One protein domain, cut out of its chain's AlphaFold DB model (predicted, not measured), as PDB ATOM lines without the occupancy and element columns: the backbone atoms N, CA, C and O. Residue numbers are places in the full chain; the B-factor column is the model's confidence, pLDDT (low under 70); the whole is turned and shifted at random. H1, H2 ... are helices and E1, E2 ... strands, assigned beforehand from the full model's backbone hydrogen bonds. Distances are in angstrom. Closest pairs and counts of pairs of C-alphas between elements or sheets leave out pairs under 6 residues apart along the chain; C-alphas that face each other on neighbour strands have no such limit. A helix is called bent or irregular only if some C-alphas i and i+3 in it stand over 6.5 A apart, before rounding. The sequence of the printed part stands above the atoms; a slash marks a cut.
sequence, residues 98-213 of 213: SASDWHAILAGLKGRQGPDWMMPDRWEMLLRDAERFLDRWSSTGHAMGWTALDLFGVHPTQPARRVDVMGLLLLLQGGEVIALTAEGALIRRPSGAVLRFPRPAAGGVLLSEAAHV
ATOM      1  N   SER A  98      -0.504 -28.399  18.731       79.31
ATOM      2  CA  SER A  98       0.195 -29.206  17.725       79.31
ATOM      3  C   SER A  98      -0.536 -29.286  16.378       79.31
ATOM      4  O   SER A  98      -1.754 -29.131  16.286       79.31
ATOM      5  N   ALA A  99       0.202 -29.646  15.322       85.00
ATOM      6  CA  ALA A  99      -0.362 -29.942  14.001       85.00
ATOM      7  C   ALA A  99      -1.449 -31.043  14.031       85.00
ATOM      8  O   ALA A  99      -2.387 -31.005  13.234       85.00
ATOM      9  N   SER A 100      -1.354 -32.007  14.957       85.56
ATOM     10  CA  SER A 100      -2.363 -33.061  15.146       85.56
ATOM     11  C   SER A 100      -3.678 -32.493  15.693       85.56
ATOM     12  O   SER A 100      -4.759 -32.869  15.239       85.56
ATOM     13  N   ASP A 101      -3.596 -31.535  16.615       91.50
ATOM     14  CA  ASP A 101      -4.775 -30.891  17.203       91.50
ATOM     15  C   ASP A 101      -5.562 -30.095  16.155       91.50
ATOM     16  O   ASP A 101      -6.787 -30.055  16.199       91.50
ATOM     17  N   TRP A 102      -4.888 -29.505  15.162       94.31
ATOM     18  CA  TRP A 102      -5.554 -28.774  14.077       94.31
ATOM     19  C   TRP A 102      -6.386 -29.695  13.179       94.31
ATOM     20  O   TRP A 102      -7.479 -29.317  12.756       94.31
ATOM     21  N   HIS A 103      -5.913 -30.921  12.940       94.12
ATOM     22  CA  HIS A 103      -6.687 -31.942  12.235       94.12
ATOM     23  C   HIS A 103      -7.889 -32.408  13.069       94.12
ATOM     24  O   HIS A 103      -8.972 -32.595  12.516       94.12
ATOM     25  N   ALA A 104      -7.736 -32.535  14.392       92.44
ATOM     26  CA  ALA A 104      -8.839 -32.857  15.298       92.44
ATOM     27  C   ALA A 104      -9.903 -31.740  15.340       92.44
ATOM     28  O   ALA A 104     -11.098 -32.029  15.256       92.44
ATOM     29  N   ILE A 105      -9.481 -30.469  15.383       93.25
ATOM     30  CA  ILE A 105     -10.370 -29.301  15.268       93.25
ATOM     31  C   ILE A 105     -11.126 -29.358  13.936       93.25
ATOM     32  O   ILE A 105     -12.355 -29.322  13.938       93.25
ATOM     33  N   LEU A 106     -10.424 -29.525  12.808       94.62
ATOM     34  CA  LEU A 106     -11.054 -29.609  11.490       94.62
ATOM     35  C   LEU A 106     -12.041 -30.784  11.386       94.62
ATOM     36  O   LEU A 106     -13.146 -30.600  10.878       94.62
ATOM     37  N   ALA A 107     -11.700 -31.968  11.900       94.12
ATOM     38  CA  ALA A 107     -12.617 -33.108  11.954       94.12
ATOM     39  C   ALA A 107     -13.883 -32.785  12.773       94.12
ATOM     40  O   ALA A 107     -14.995 -33.094  12.341       94.12
ATOM     41  N   GLY A 108     -13.727 -32.088  13.903       93.06
ATOM     42  CA  GLY A 108     -14.837 -31.580  14.710       93.06
ATOM     43  C   GLY A 108     -15.700 -30.529  14.003       93.06
ATOM     44  O   GLY A 108     -16.899 -30.465  14.271       93.06
ATOM     45  N   LEU A 109     -15.132 -29.735  13.086       92.88
ATOM     46  CA  LEU A 109     -15.889 -28.795  12.247       92.88
ATOM     47  C   LEU A 109     -16.653 -29.511  11.120       92.88
ATOM     48  O   LEU A 109     -17.817 -29.192  10.897       92.88
ATOM     49  N   LYS A 110     -16.062 -30.516  10.455       93.19
ATOM     50  CA  LYS A 110     -16.746 -31.295   9.395       93.19
ATOM     51  C   LYS A 110     -18.017 -31.998   9.888       93.19
ATOM     52  O   LYS A 110     -18.937 -32.208   9.107       93.19
ATOM     53  N   GLY A 111     -18.073 -32.361  11.171       88.81
ATOM     54  CA  GLY A 111     -19.248 -32.974  11.803       88.81
ATOM     55  C   GLY A 111     -20.367 -31.998  12.192       88.81
ATOM     56  O   GLY A 111     -21.310 -32.420  12.861       88.81
ATOM     57  N   ARG A 112     -20.271 -30.707  11.844       88.88
ATOM     58  CA  ARG A 112     -21.213 -29.655  12.262       88.88
ATOM     59  C   ARG A 112     -21.825 -28.916  11.075       88.88
ATOM     60  O   ARG A 112     -21.219 -28.793  10.009       88.88
ATOM     61  N   GLN A 113     -23.016 -28.364  11.300       87.19
ATOM     62  CA  GLN A 113     -23.566 -27.328  10.428       87.19
ATOM     63  C   GLN A 113     -22.714 -26.053  10.533       87.19
ATOM     64  O   GLN A 113     -22.086 -25.798  11.563       87.19
ATOM     65  N   GLY A 114     -22.667 -25.283   9.445       88.00
ATOM     66  CA  GLY A 114     -21.980 -23.993   9.432       88.00
ATOM     67  C   GLY A 114     -22.706 -22.959  10.301       88.00
ATOM     68  O   GLY A 114     -23.912 -23.093  10.497       88.00
ATOM     69  N   PRO A 115     -22.008 -21.931  10.818       89.06
ATOM     70  CA  PRO A 115     -22.647 -20.871  11.599       89.06
ATOM     71  C   PRO A 115     -23.668 -20.078  10.772       89.06
ATOM     72  O   PRO A 115     -23.397 -19.791   9.608       89.06
ATOM     73  N   ASP A 116     -24.763 -19.618  11.383       88.38
ATOM     74  CA  ASP A 116     -25.865 -18.896  10.711       88.38
ATOM     75  C   ASP A 116     -25.419 -17.661   9.903       88.38
ATOM     76  O   ASP A 116     -26.004 -17.306   8.879       88.38
ATOM     77  N   TRP A 117     -24.345 -16.997  10.340       88.56
ATOM     78  CA  TRP A 117     -23.757 -15.842   9.656       88.56
ATOM     79  C   TRP A 117     -22.902 -16.205   8.427       88.56
ATOM     80  O   TRP A 117     -22.449 -15.308   7.705       88.56
ATOM     81  N   MET A 118     -22.657 -17.493   8.168       90.44
ATOM     82  CA  MET A 118     -21.887 -18.003   7.035       90.44
ATOM     83  C   MET A 118     -22.773 -18.826   6.094       90.44
ATOM     84  O   MET A 118     -23.377 -19.818   6.481       90.44
ATOM     85  N   MET A 119     -22.802 -18.452   4.812       92.31
ATOM     86  CA  MET A 119     -23.541 -19.212   3.796       92.31
ATOM     87  C   MET A 119     -22.998 -20.652   3.667       92.31
ATOM     88  O   MET A 119     -21.773 -20.811   3.698       92.31
ATOM     89  N   PRO A 120     -23.848 -21.678   3.450       93.38
ATOM     90  CA  PRO A 120     -23.425 -23.083   3.378       93.38
ATOM     91  C   PRO A 120     -22.262 -23.343   2.409       93.38
ATOM     92  O   PRO A 120     -21.247 -23.908   2.809       93.38
ATOM     93  N   ASP A 121     -22.327 -22.820   1.182       94.31
ATOM     94  CA  ASP A 121     -21.260 -22.961   0.177       94.31
ATOM     95  C   ASP A 121     -19.907 -22.414   0.671       94.31
ATOM     96  O   ASP A 121     -18.837 -22.943   0.350       94.31
ATOM     97  N   ARG A 122     -19.943 -21.343   1.478       93.75
ATOM     98  CA  ARG A 122     -18.755 -20.729   2.086       93.75
ATOM     99  C   ARG A 122     -18.234 -21.553   3.265       93.75
ATOM    100  O   ARG A 122     -17.019 -21.598   3.444       93.75
ATOM    101  N   TRP A 123     -19.114 -22.213   4.017       95.12
ATOM    102  CA  TRP A 123     -18.727 -23.168   5.057       95.12
ATOM    103  C   TRP A 123     -17.995 -24.370   4.458       95.12
ATOM    104  O   TRP A 123     -16.873 -24.669   4.860       95.12
ATOM    105  N   GLU A 124     -18.558 -24.996   3.423       95.62
ATOM    106  CA  GLU A 124     -17.881 -26.100   2.740       95.62
ATOM    107  C   GLU A 124     -16.547 -25.676   2.110       95.62
ATOM    108  O   GLU A 124     -15.567 -26.421   2.146       95.62
ATOM    109  N   MET A 125     -16.493 -24.476   1.521       96.25
ATOM    110  CA  MET A 125     -15.256 -23.929   0.966       96.25
ATOM    111  C   MET A 125     -14.191 -23.738   2.048       96.25
ATOM    112  O   MET A 125     -13.052 -24.124   1.820       96.25
ATOM    113  N   LEU A 126     -14.557 -23.234   3.233       96.06
ATOM    114  CA  LEU A 126     -13.650 -23.131   4.380       96.06
ATOM    115  C   LEU A 126     -13.114 -24.506   4.795       96.06
ATOM    116  O   LEU A 126     -11.917 -24.635   5.035       96.06
ATOM    117  N   LEU A 127     -13.962 -25.541   4.844       96.31
ATOM    118  CA  LEU A 127     -13.526 -26.901   5.180       96.31
ATOM    119  C   LEU A 127     -12.524 -27.448   4.145       96.31
ATOM    120  O   LEU A 127     -11.477 -27.964   4.535       96.31
ATOM    121  N   ARG A 128     -12.784 -27.261   2.843       96.81
ATOM    122  CA  ARG A 128     -11.864 -27.644   1.749       96.81
ATOM    123  C   ARG A 128     -10.566 -26.824   1.741       96.81
ATOM    124  O   ARG A 128      -9.504 -27.343   1.402       96.81
ATOM    125  N   ASP A 129     -10.622 -25.544   2.095       96.31
ATOM    126  CA  ASP A 129      -9.435 -24.688   2.235       96.31
ATOM    127  C   ASP A 129      -8.580 -25.124   3.432       96.31
ATOM    128  O   ASP A 129      -7.355 -25.173   3.330       96.31
ATOM    129  N   ALA A 130      -9.223 -25.493   4.543       96.31
ATOM    130  CA  ALA A 130      -8.571 -26.000   5.744       96.31
ATOM    131  C   ALA A 130      -7.877 -27.351   5.511       96.31
ATOM    132  O   ALA A 130      -6.731 -27.500   5.924       96.31
ATOM    133  N   GLU A 131      -8.515 -28.297   4.812       96.50
ATOM    134  CA  GLU A 131      -7.884 -29.560   4.386       96.50
ATOM    135  C   GLU A 131      -6.591 -29.288   3.601       96.50
ATOM    136  O   GLU A 131      -5.499 -29.641   4.045       96.50
ATOM    137  N   ARG A 132      -6.702 -28.542   2.490       96.31
ATOM    138  CA  ARG A 132      -5.569 -28.212   1.607       96.31
ATOM    139  C   ARG A 132      -4.455 -27.444   2.321       96.31
ATOM    140  O   ARG A 132      -3.283 -27.583   1.966       96.31
ATOM    141  N   PHE A 133      -4.801 -26.610   3.303       96.56
ATOM    142  CA  PHE A 133      -3.818 -25.929   4.135       96.56
ATOM    143  C   PHE A 133      -3.098 -26.908   5.067       96.56
ATOM    144  O   PHE A 133      -1.868 -26.902   5.099       96.56
ATOM    145  N   LEU A 134      -3.823 -27.749   5.809       95.75
ATOM    146  CA  LEU A 134      -3.216 -28.658   6.781       95.75
ATOM    147  C   LEU A 134      -2.325 -29.714   6.115       95.75
ATOM    148  O   LEU A 134      -1.212 -29.929   6.602       95.75
ATOM    149  N   ASP A 135      -2.736 -30.267   4.971       95.44
ATOM    150  CA  ASP A 135      -1.950 -31.242   4.198       95.44
ATOM    151  C   ASP A 135      -0.556 -30.710   3.813       95.44
ATOM    152  O   ASP A 135       0.422 -31.456   3.774       95.44
ATOM    153  N   ARG A 136      -0.453 -29.405   3.522       95.50
ATOM    154  CA  ARG A 136       0.770 -28.771   3.002       95.50
ATOM    155  C   ARG A 136       1.568 -27.994   4.049       95.50
ATOM    156  O   ARG A 136       2.789 -27.906   3.942       95.50
ATOM    157  N   TRP A 137       0.890 -27.384   5.018       95.75
ATOM    158  CA  TRP A 137       1.463 -26.348   5.878       95.75
ATOM    159  C   TRP A 137       1.361 -26.637   7.376       95.75
ATOM    160  O   TRP A 137       1.954 -25.882   8.142       95.75
ATOM    161  N   SER A 138       0.678 -27.698   7.826       93.94
ATOM    162  CA  SER A 138       0.486 -27.959   9.265       93.94
ATOM    163  C   SER A 138       1.809 -28.039  10.047       93.94
ATOM    164  O   SER A 138       2.008 -27.289  11.003       93.94
ATOM    165  N   SER A 139       2.761 -28.858   9.590       92.62
ATOM    166  CA  SER A 139       4.100 -28.976  10.191       92.62
ATOM    167  C   SER A 139       4.891 -27.663  10.167       92.62
ATOM    168  O   SER A 139       5.502 -27.287  11.167       92.62
ATOM    169  N   THR A 140       4.867 -26.943   9.040       93.62
ATOM    170  CA  THR A 140       5.612 -25.685   8.852       93.62
ATOM    171  C   THR A 140       5.038 -24.555   9.702       93.62
ATOM    172  O   THR A 140       5.787 -23.848  10.368       93.62
ATOM    173  N   GLY A 141       3.711 -24.404   9.726       93.75
ATOM    174  CA  GLY A 141       3.024 -23.415  10.552       93.75
ATOM    175  C   GLY A 141       3.294 -23.648  12.032       93.75
ATOM    176  O   GLY A 141       3.643 -22.709  12.741       93.75
ATOM    177  N   HIS A 142       3.228 -24.904  12.481       93.06
ATOM    178  CA  HIS A 142       3.553 -25.270  13.858       93.06
ATOM    179  C   HIS A 142       5.010 -24.926  14.214       93.06
ATOM    180  O   HIS A 142       5.265 -24.302  15.239       93.06
ATOM    181  N   ALA A 143       5.971 -25.247  13.339       91.88
ATOM    182  CA  ALA A 143       7.376 -24.870  13.526       91.88
ATOM    183  C   ALA A 143       7.602 -23.342  13.537       91.88
ATOM    184  O   ALA A 143       8.502 -22.855  14.215       91.88
ATOM    185  N   MET A 144       6.758 -22.580  12.834       92.56
ATOM    186  CA  MET A 144       6.714 -21.110  12.852       92.56
ATOM    187  C   MET A 144       5.841 -20.540  13.989       92.56
ATOM    188  O   MET A 144       5.484 -19.359  13.975       92.56
ATOM    189  N   GLY A 145       5.461 -21.371  14.963       92.44
ATOM    190  CA  GLY A 145       4.709 -20.974  16.150       92.44
ATOM    191  C   GLY A 145       3.293 -20.473  15.870       92.44
ATOM    192  O   GLY A 145       2.775 -19.702  16.672       92.44
ATOM    193  N   TRP A 146       2.679 -20.827  14.736       93.75
ATOM    194  CA  TRP A 146       1.247 -20.587  14.514       93.75
ATOM    195  C   TRP A 146       0.425 -21.373  15.533       93.75
ATOM    196  O   TRP A 146       0.837 -22.436  15.991       93.75
ATOM    197  N   THR A 147      -0.751 -20.858  15.866       92.75
ATOM    198  CA  THR A 147      -1.700 -21.468  16.798       92.75
ATOM    199  C   THR A 147      -3.008 -21.818  16.093       92.75
ATOM    200  O   THR A 147      -3.310 -21.309  15.011       92.75
ATOM    201  N   ALA A 148      -3.852 -22.637  16.725       92.81
ATOM    202  CA  ALA A 148      -5.202 -22.864  16.211       92.81
ATOM    203  C   ALA A 148      -6.054 -21.579  16.147       92.81
ATOM    204  O   ALA A 148      -6.924 -21.488  15.284       92.81
ATOM    205  N   LEU A 149      -5.792 -20.570  16.990       91.94
ATOM    206  CA  LEU A 149      -6.463 -19.267  16.903       91.94
ATOM    207  C   LEU A 149      -6.015 -18.472  15.666       91.94
ATOM    208  O   LEU A 149      -6.852 -17.865  15.004       91.94
ATOM    209  N   ASP A 150      -4.740 -18.548  15.278       93.06
ATOM    210  CA  ASP A 150      -4.243 -17.892  14.057       93.06
ATOM    211  C   ASP A 150      -4.867 -18.476  12.770       93.06
ATOM    212  O   ASP A 150      -4.932 -17.808  11.735       93.06
ATOM    213  N   LEU A 151      -5.341 -19.726  12.828       94.19
ATOM    214  CA  LEU A 151      -5.933 -20.454  11.699       94.19
ATOM    215  C   LEU A 151      -7.467 -20.429  11.696       94.19
ATOM    216  O   LEU A 151      -8.071 -20.123  10.667       94.19
ATOM    217  N   PHE A 152      -8.086 -20.736  12.840       93.44
ATOM    218  CA  PHE A 152      -9.527 -20.947  13.026       93.44
ATOM    219  C   PHE A 152     -10.187 -19.892  13.936       93.44
ATOM    220  O   PHE A 152     -11.326 -20.084  14.356       93.44
ATOM    221  N   GLY A 153      -9.491 -18.813  14.299       92.25
ATOM    222  CA  GLY A 153     -10.007 -17.782  15.201       92.25
ATOM    223  C   GLY A 153     -11.167 -16.964  14.624       92.25
ATOM    224  O   GLY A 153     -11.233 -16.700  13.421       92.25
ATOM    225  N   VAL A 154     -12.071 -16.531  15.502       91.81
ATOM    226  CA  VAL A 154     -13.136 -15.553  15.229       91.81
ATOM    227  C   VAL A 154     -13.362 -14.629  16.421       91.81
ATOM    228  O   VAL A 154     -13.071 -14.975  17.563       91.81
ATOM    229  N   HIS A 155     -13.944 -13.453  16.179       89.12
ATOM    230  CA  HIS A 155     -14.373 -12.566  17.261       89.12
ATOM    231  C   HIS A 155     -15.574 -13.167  18.014       89.12
ATOM    232  O   HIS A 155     -16.582 -13.454  17.364       89.12
ATOM    233  N   PRO A 156     -15.548 -13.269  19.356       85.44
ATOM    234  CA  PRO A 156     -16.579 -13.979  20.122       85.44
ATOM    235  C   PRO A 156     -17.990 -13.394  19.972       85.44
ATOM    236  O   PRO A 156     -18.963 -14.133  19.971       85.44
ATOM    237  N   THR A 157     -18.117 -12.070  19.829       83.94
ATOM    238  CA  THR A 157     -19.426 -11.383  19.761       83.94
ATOM    239  C   THR A 157     -19.776 -10.800  18.392       83.94
ATOM    240  O   THR A 157     -20.865 -10.263  18.216       83.94
ATOM    241  N   GLN A 158     -18.849 -10.826  17.427       83.44
ATOM    242  CA  GLN A 158     -19.033 -10.206  16.103       83.44
ATOM    243  C   GLN A 158     -18.271 -10.979  15.007       83.44
ATOM    244  O   GLN A 158     -17.513 -10.367  14.242       83.44
ATOM    245  N   PRO A 159     -18.436 -12.314  14.924       82.56
ATOM    246  CA  PRO A 159     -17.574 -13.179  14.122       82.56
ATOM    247  C   PRO A 159     -17.561 -12.797  12.636       82.56
ATOM    248  O   PRO A 159     -16.511 -12.844  12.011       82.56
ATOM    249  N   ALA A 160     -18.684 -12.322  12.086       83.50
ATOM    250  CA  ALA A 160     -18.786 -11.908  10.685       83.50
ATOM    251  C   ALA A 160     -18.230 -10.501  10.365       83.50
ATOM    252  O   ALA A 160     -17.977 -10.207   9.198       83.50
ATOM    253  N   ARG A 161     -18.076  -9.608  11.359       85.19
ATOM    254  CA  ARG A 161     -17.712  -8.188  11.132       85.19
ATOM    255  C   ARG A 161     -16.245  -7.872  11.412       85.19
ATOM    256  O   ARG A 161     -15.692  -6.960  10.804       85.19
ATOM    257  N   ARG A 162     -15.623  -8.589  12.348       86.25
ATOM    258  CA  ARG A 162     -14.273  -8.301  12.855       86.25
ATOM    259  C   ARG A 162     -13.224  -9.151  12.142       86.25
ATOM    260  O   ARG A 162     -12.742 -10.153  12.662       86.25
ATOM    261  N   VAL A 163     -12.912  -8.738  10.914       83.75
ATOM    262  CA  VAL A 163     -11.922  -9.387  10.031       83.75
ATOM    263  C   VAL A 163     -10.486  -9.308  10.564       83.75
ATOM    264  O   VAL A 163      -9.643 -10.100  10.169       83.75
ATOM    265  N   ASP A 164     -10.220  -8.377  11.481       81.31
ATOM    266  CA  ASP A 164      -8.933  -8.134  12.141       81.31
ATOM    267  C   ASP A 164      -8.528  -9.221  13.155       81.31
ATOM    268  O   ASP A 164      -7.352  -9.336  13.500       81.31
ATOM    269  N   VAL A 165      -9.488 -10.043  13.593       84.25
ATOM    270  CA  VAL A 165      -9.261 -11.220  14.457       84.25
ATOM    271  C   VAL A 165      -9.748 -12.525  13.813       84.25
ATOM    272  O   VAL A 165      -9.890 -13.541  14.493       84.25
ATOM    273  N   MET A 166     -10.046 -12.512  12.507       90.25
ATOM    274  CA  MET A 166     -10.335 -13.741  11.765       90.25
ATOM    275  C   MET A 166      -9.043 -14.521  11.525       90.25
ATOM    276  O   MET A 166      -8.055 -13.970  11.039       90.25
ATOM    277  N   GLY A 167      -9.084 -15.822  11.798       92.88
ATOM    278  CA  GLY A 167      -8.025 -16.746  11.425       92.88
ATOM    279  C   GLY A 167      -7.865 -16.866   9.906       92.88
ATOM    280  O   GLY A 167      -8.812 -16.670   9.134       92.88
ATOM    281  N   LEU A 168      -6.655 -17.232   9.484       94.38
ATOM    282  CA  LEU A 168      -6.224 -17.352   8.087       94.38
ATOM    283  C   LEU A 168      -7.236 -18.095   7.192       94.38
ATOM    284  O   LEU A 168      -7.527 -17.658   6.075       94.38
ATOM    285  N   LEU A 169      -7.809 -19.194   7.690       94.75
ATOM    286  CA  LEU A 169      -8.681 -20.088   6.920       94.75
ATOM    287  C   LEU A 169     -10.019 -19.440   6.527       94.75
ATOM    288  O   LEU A 169     -10.598 -19.794   5.503       94.75
ATOM    289  N   LEU A 170     -10.481 -18.425   7.264       92.62
ATOM    290  CA  LEU A 170     -11.721 -17.699   6.962       92.62
ATOM    291  C   LEU A 170     -11.562 -16.679   5.817       92.62
ATOM    292  O   LEU A 170     -12.563 -16.216   5.245       92.62
ATOM    293  N   LEU A 171     -10.313 -16.326   5.493       92.00
ATOM    294  CA  LEU A 171      -9.932 -15.314   4.503       92.00
ATOM    295  C   LEU A 171      -9.395 -15.910   3.190       92.00
ATOM    296  O   LEU A 171      -9.353 -15.203   2.179       92.00
ATOM    297  N   LEU A 172      -9.047 -17.201   3.173       93.00
ATOM    298  CA  LEU A 172      -8.634 -17.937   1.972       93.00
ATOM    299  C   LEU A 172      -9.717 -17.922   0.881       93.00
ATOM    300  O   LEU A 172      -9.458 -17.423  -0.217       93.00
ATOM    301  N   GLN A 173     -10.929 -18.385   1.206       91.69
ATOM    302  CA  GLN A 173     -12.117 -18.385   0.336       91.69
ATOM    303  C   GLN A 173     -11.815 -18.886  -1.092       91.69
ATOM    304  O   GLN A 173     -11.929 -18.145  -2.075       91.69
ATOM    305  N   GLY A 174     -11.366 -20.135  -1.193       93.06
ATOM    306  CA  GLY A 174     -11.012 -20.812  -2.437       93.06
ATOM    307  C   GLY A 174      -9.609 -20.492  -2.958       93.06
ATOM    308  O   GLY A 174      -9.149 -21.158  -3.885       93.06
ATOM    309  N   GLY A 175      -8.921 -19.505  -2.372       93.56
ATOM    310  CA  GLY A 175      -7.505 -19.239  -2.626       93.56
ATOM    311  C   GLY A 175      -6.573 -20.315  -2.060       93.56
ATOM    312  O   GLY A 175      -7.000 -21.372  -1.601       93.56
ATOM    313  N   GLU A 176      -5.276 -20.024  -2.059       95.00
ATOM    314  CA  GLU A 176      -4.241 -20.890  -1.485       95.00
ATOM    315  C   GLU A 176      -3.163 -20.081  -0.748       95.00
ATOM    316  O   GLU A 176      -2.885 -18.931  -1.091       95.00
ATOM    317  N   VAL A 177      -2.516 -20.698   0.244       96.56
ATOM    318  CA  VAL A 177      -1.309 -20.147   0.874       96.56
ATOM    319  C   VAL A 177      -0.100 -20.514   0.018       96.56
ATOM    320  O   VAL A 177       0.201 -21.697  -0.157       96.56
ATOM    321  N   ILE A 178       0.586 -19.494  -0.500       96.50
ATOM    322  CA  ILE A 178       1.788 -19.644  -1.337       96.50
ATOM    323  C   ILE A 178       3.088 -19.483  -0.537       96.50
ATOM    324  O   ILE A 178       4.107 -20.047  -0.926       96.50
ATOM    325  N   ALA A 179       3.044 -18.768   0.589       95.75
ATOM    326  CA  ALA A 179       4.137 -18.682   1.553       95.75
ATOM    327  C   ALA A 179       3.583 -18.520   2.973       95.75
ATOM    328  O   ALA A 179       2.582 -17.828   3.176       95.75
ATOM    329  N   LEU A 180       4.262 -19.121   3.947       95.94
ATOM    330  CA  LEU A 180       3.962 -19.012   5.371       95.94
ATOM    331  C   LEU A 180       5.237 -18.579   6.105       95.94
ATOM    332  O   LEU A 180       6.325 -19.041   5.770       95.94
ATOM    333  N   THR A 181       5.103 -17.667   7.064       94.81
ATOM    334  CA  THR A 181       6.193 -17.119   7.893       94.81
ATOM    335  C   THR A 181       5.709 -16.985   9.337       94.81
ATOM    336  O   THR A 181       4.505 -17.076   9.579       94.81
ATOM    337  N   ALA A 182       6.595 -16.725  10.303       92.69
ATOM    338  CA  ALA A 182       6.173 -16.448  11.682       92.69
ATOM    339  C   ALA A 182       5.177 -15.268  11.763       92.69
ATOM    340  O   ALA A 182       4.135 -15.380  12.406       92.69
ATOM    341  N   GLU A 183       5.432 -14.189  11.018       92.62
ATOM    342  CA  GLU A 183       4.665 -12.933  11.072       92.62
ATOM    343  C   GLU A 183       3.368 -12.924  10.243       92.62
ATOM    344  O   GLU A 183       2.599 -11.959  10.288       92.62
ATOM    345  N   GLY A 184       3.125 -13.948   9.420       93.88
ATOM    346  CA  GLY A 184       1.982 -13.954   8.508       93.88
ATOM    347  C   GLY A 184       2.120 -14.873   7.296       93.88
ATOM    348  O   GLY A 184       3.095 -15.613   7.145       93.88
ATOM    349  N   ALA A 185       1.125 -14.809   6.417       96.38
ATOM    350  CA  ALA A 185       1.012 -15.619   5.209       96.38
ATOM    351  C   ALA A 185       0.888 -14.751   3.948       96.38
ATOM    352  O   ALA A 185       0.394 -13.622   3.991       96.38
ATOM    353  N   LEU A 186       1.283 -15.306   2.802       96.75
ATOM    354  CA  LEU A 186       0.906 -14.802   1.483       96.75
ATOM    355  C   LEU A 186      -0.168 -15.718   0.893       96.75
ATOM    356  O   LEU A 186       0.042 -16.925   0.757       96.75
ATOM    357  N   ILE A 187      -1.309 -15.132   0.535       96.31
ATOM    358  CA  ILE A 187      -2.472 -15.825  -0.021       96.31
ATOM    359  C   ILE A 187      -2.615 -15.431  -1.489       96.31
ATOM    360  O   ILE A 187      -2.720 -14.244  -1.797       96.31
ATOM    361  N   ARG A 188      -2.689 -16.410  -2.394       96.94
ATOM    362  CA  ARG A 188      -3.117 -16.195  -3.780       96.94
ATOM    363  C   ARG A 188      -4.619 -16.448  -3.880       96.94
ATOM    364  O   ARG A 188      -5.089 -17.548  -3.602       96.94
ATOM    365  N   ARG A 189      -5.386 -15.422  -4.250       95.19
ATOM    366  CA  ARG A 189      -6.837 -15.517  -4.479       95.19
ATOM    367  C   ARG A 189      -7.138 -16.176  -5.834       95.19
ATOM    368  O   ARG A 189      -6.289 -16.119  -6.723       95.19
ATOM    369  N   PRO A 190      -8.358 -16.709  -6.055       93.50
ATOM    370  CA  PRO A 190      -8.758 -17.272  -7.352       93.50
ATOM    371  C   PRO A 190      -8.651 -16.293  -8.534       93.50
ATOM    372  O   PRO A 190      -8.468 -16.715  -9.668       93.50
ATOM    373  N   SER A 191      -8.712 -14.982  -8.276       93.19
ATOM    374  CA  SER A 191      -8.477 -13.920  -9.266       93.19
ATOM    375  C   SER A 191      -7.002 -13.718  -9.651       93.19
ATOM    376  O   SER A 191      -6.697 -12.818 -10.428       93.19
ATOM    377  N   GLY A 192      -6.074 -14.480  -9.066       93.19
ATOM    378  CA  GLY A 192      -4.626 -14.308  -9.215       93.19
ATOM    379  C   GLY A 192      -4.009 -13.249  -8.293       93.19
ATOM    380  O   GLY A 192      -2.791 -13.235  -8.125       93.19
ATOM    381  N   ALA A 193      -4.819 -12.399  -7.650       94.88
ATOM    382  CA  ALA A 193      -4.330 -11.380  -6.722       94.88
ATOM    383  C   ALA A 193      -3.627 -12.008  -5.505       94.88
ATOM    384  O   ALA A 193      -4.170 -12.915  -4.867       94.88
ATOM    385  N   VAL A 194      -2.439 -11.500  -5.165       95.88
ATOM    386  CA  VAL A 194      -1.675 -11.918  -3.982       95.88
ATOM    387  C   VAL A 194      -1.900 -10.918  -2.852       95.88
ATOM    388  O   VAL A 194      -1.735  -9.715  -3.036       95.88
ATOM    389  N   LEU A 195      -2.275 -11.423  -1.679       94.44
ATOM    390  CA  LEU A 195      -2.543 -10.642  -0.474       94.44
ATOM    391  C   LEU A 195      -1.608 -11.086   0.653       94.44
ATOM    392  O   LEU A 195      -1.387 -12.283   0.843       94.44
ATOM    393  N   ARG A 196      -1.099 -10.129   1.436       95.31
ATOM    394  CA  ARG A 196      -0.419 -10.417   2.704       95.31
ATOM    395  C   ARG A 196      -1.452 -10.458   3.827       95.31
ATOM    396  O   ARG A 196      -2.145  -9.472   4.061       95.31
ATOM    397  N   PHE A 197      -1.503 -11.575   4.538       92.56
ATOM    398  CA  PHE A 197      -2.227 -11.719   5.794       92.56
ATOM    399  C   PHE A 197      -1.225 -11.603   6.953       92.56
ATOM    400  O   PHE A 197      -0.366 -12.479   7.072       92.56
ATOM    401  N   PRO A 198      -1.260 -10.537   7.773       92.81
ATOM    402  CA  PRO A 198      -0.513 -10.514   9.028       92.81
ATOM    403  C   PRO A 198      -1.118 -11.532  10.001       92.81
ATOM    404  O   PRO A 198      -2.310 -11.825   9.915       92.81
ATOM    405  N   ARG A 199      -0.322 -12.049  10.942       89.50
ATOM    406  CA  ARG A 199      -0.865 -12.851  12.049       89.50
ATOM    407  C   ARG A 199      -1.950 -12.039  12.796       89.50
ATOM    408  O   ARG A 199      -1.717 -10.854  13.055       89.50
ATOM    409  N   PRO A 200      -3.130 -12.616  13.100       82.75
ATOM    410  CA  PRO A 200      -4.221 -11.869  13.721       82.75
ATOM    411  C   PRO A 200      -3.872 -11.471  15.159       82.75
ATOM    412  O   PRO A 200      -3.051 -12.103  15.825       82.75
ATOM    413  N   ALA A 201      -4.507 -10.409  15.656       74.25
ATOM    414  CA  ALA A 201      -4.314  -9.986  17.038       74.25
ATOM    415  C   ALA A 201      -4.935 -10.999  18.021       74.25
ATOM    416  O   ALA A 201      -5.999 -11.567  17.764       74.25
ATOM    417  N   ALA A 202      -4.296 -11.181  19.181       72.38
ATOM    418  CA  ALA A 202      -4.850 -11.990  20.264       72.38
ATOM    419  C   ALA A 202      -6.215 -11.439  20.732       72.38
ATOM    420  O   ALA A 202      -6.414 -10.225  20.794       72.38
ATOM    421  N   GLY A 203      -7.143 -12.334  21.089       76.44
ATOM    422  CA  GLY A 203      -8.508 -11.982  21.519       76.44
ATOM    423  C   GLY A 203      -9.639 -12.621  20.702       76.44
ATOM    424  O   GLY A 203     -10.811 -12.379  20.996       76.44
ATOM    425  N   GLY A 204      -9.317 -13.437  19.695       82.81
ATOM    426  CA  GLY A 204     -10.277 -14.362  19.088       82.81
ATOM    427  C   GLY A 204     -10.554 -15.589  19.969       82.81
ATOM    428  O   GLY A 204      -9.755 -15.940  20.835       82.81
ATOM    429  N   VAL A 205     -11.675 -16.257  19.705       88.00
ATOM    430  CA  VAL A 205     -12.025 -17.606  20.196       88.00
ATOM    431  C   VAL A 205     -12.020 -18.589  19.025       88.00
ATOM    432  O   VAL A 205     -12.056 -18.161  17.868       88.00
ATOM    433  N   LEU A 206     -11.981 -19.900  19.276       89.31
ATOM    434  CA  LEU A 206     -12.003 -20.870  18.179       89.31
ATOM    435  C   LEU A 206     -13.381 -20.902  17.498       89.31
ATOM    436  O   LEU A 206     -14.426 -20.872  18.149       89.31
ATOM    437  N   LEU A 207     -13.401 -21.060  16.173       86.75
ATOM    438  CA  LEU A 207     -14.633 -21.245  15.395       86.75
ATOM    439  C   LEU A 207     -15.449 -22.475  15.843       86.75
ATOM    440  O   LEU A 207     -16.670 -22.484  15.722       86.75
ATOM    441  N   SER A 208     -14.797 -23.485  16.431       81.81
ATOM    442  CA  SER A 208     -15.448 -24.639  17.071       81.81
ATOM    443  C   SER A 208     -16.195 -24.303  18.370       81.81
ATOM    444  O   SER A 208     -17.026 -25.095  18.813       81.81
ATOM    445  N   GLU A 209     -15.914 -23.157  18.986       80.06
ATOM    446  CA  GLU A 209     -16.538 -22.689  20.229       80.06
ATOM    447  C   GLU A 209     -17.627 -21.648  19.928       80.06
ATOM    448  O   GLU A 209     -18.729 -21.733  20.463       80.06
ATOM    449  N   ALA A 210     -17.364 -20.727  18.995       71.69
ATOM    450  CA  ALA A 210     -18.263 -19.621  18.645       71.69
ATOM    451  C   ALA A 210     -19.499 -19.998  17.802       71.69
ATOM    452  O   ALA A 210     -20.329 -19.137  17.527       71.69
ATOM    453  N   ALA A 211     -19.644 -21.252  17.366       58.47
ATOM    454  CA  ALA A 211     -20.669 -21.685  16.402       58.47
ATOM    455  C   ALA A 211     -22.132 -21.715  16.920       58.47
ATOM    456  O   ALA A 211     -22.969 -22.365  16.305       58.47
ATOM    457  N   HIS A 212     -22.442 -21.055  18.042       53.44
ATOM    458  CA  HIS A 212     -23.782 -20.991  18.657       53.44
ATOM    459  C   HIS A 212     -24.311 -19.542  18.791       53.44
ATOM    460  O   HIS A 212     -25.145 -19.278  19.659       53.44
ATOM    461  N   VAL A 213     -23.791 -18.598  17.989       42.88
ATOM    462  CA  VAL A 213     -24.103 -17.151  18.041       42.88
ATOM    463  C   VAL A 213     -24.417 -16.592  16.655       42.88
ATOM    464  O   VAL A 213     -23.622 -16.873  15.725       42.88
TER     465      VAL A 213
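This is residues 98 to 213 of the 213 residues of an uncharacterized protein of Nitrobacter sp. Nb-311A (UniProt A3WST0). A long helix, H2, with H1 folded back beside it, makes one wall of the domain; a small antiparallel sheet, E1 E2 E3, stands by the later part of H2. The short helices H3 and H4 lie near the middle, and H5 is by H1. The printed part has 116 residues, in the order H1 H2 H3 H4 E1 E2 E3 H5, of mixed class. It is compact and rounded, with a radius of gyration of the C-alphas of 13.0 A and spans of 32 by 32 by 25 A.

The strands are E1, residues 176 to 181, 14.5 A long, from C-alpha 176 at (-4.241, -20.890, -1.485); E2, 184 to 188, 13.5 A; and E3, 194 to 198, 13.1 A. H2, residues 120 to 143, spans 32.5 A; it is irregular, C-alphas 136 and 139 being 7.9 A apart, with a kink of 69 degrees near residue 137. H1, residues 99 to 110, spans 17.1 A from C-alpha 99 at (-0.362, -29.942, 14.001). H3 is residues 148 to 152, 5.7 A, H4 169 to 172, 5.4 A, and H5 207 to 210, 5.1 A.

E1 E2 E3 form a meander, each strand the antiparallel neighbour of the one before; N 178 and O 186 are 2.9 A apart, N 185 and O 197 2.8 A. H2 is on the sheet, over E1, at a height of 9.1 A; Gly 141 and Leu 180 have the closest C-alphas, 6.9 A. H1 and H2, a helical hairpin, touch at a shallow tilt of 7 degrees, opposite ways, closest at C-alphas 99 and 138, 5.2 A. H4 only grazes the sheet and touches H2 with H2's residues 126 to 130 alone, C-alphas 130 and 169 being closest at 6.0 A. H3 touches H4, C-alphas 151 and 169 being closest at 5.5 A. H5 only just touches H1, with 3 pairs of C-alphas within 8 A, the closest 109 and 208 at 6.4 A. Every O i to N i+4 pair is within hydrogen-bond range in H3, 7 of 8 in H1 and 17 of 20 in H2; H4 and H5 are too short for one.

The C-alphas farthest apart, of Gly 192 and His 212, are 34.5 A apart. The printed part has no cut; the link from H3 to H4 is long. Residues 211 to 213 have pLDDT under 70.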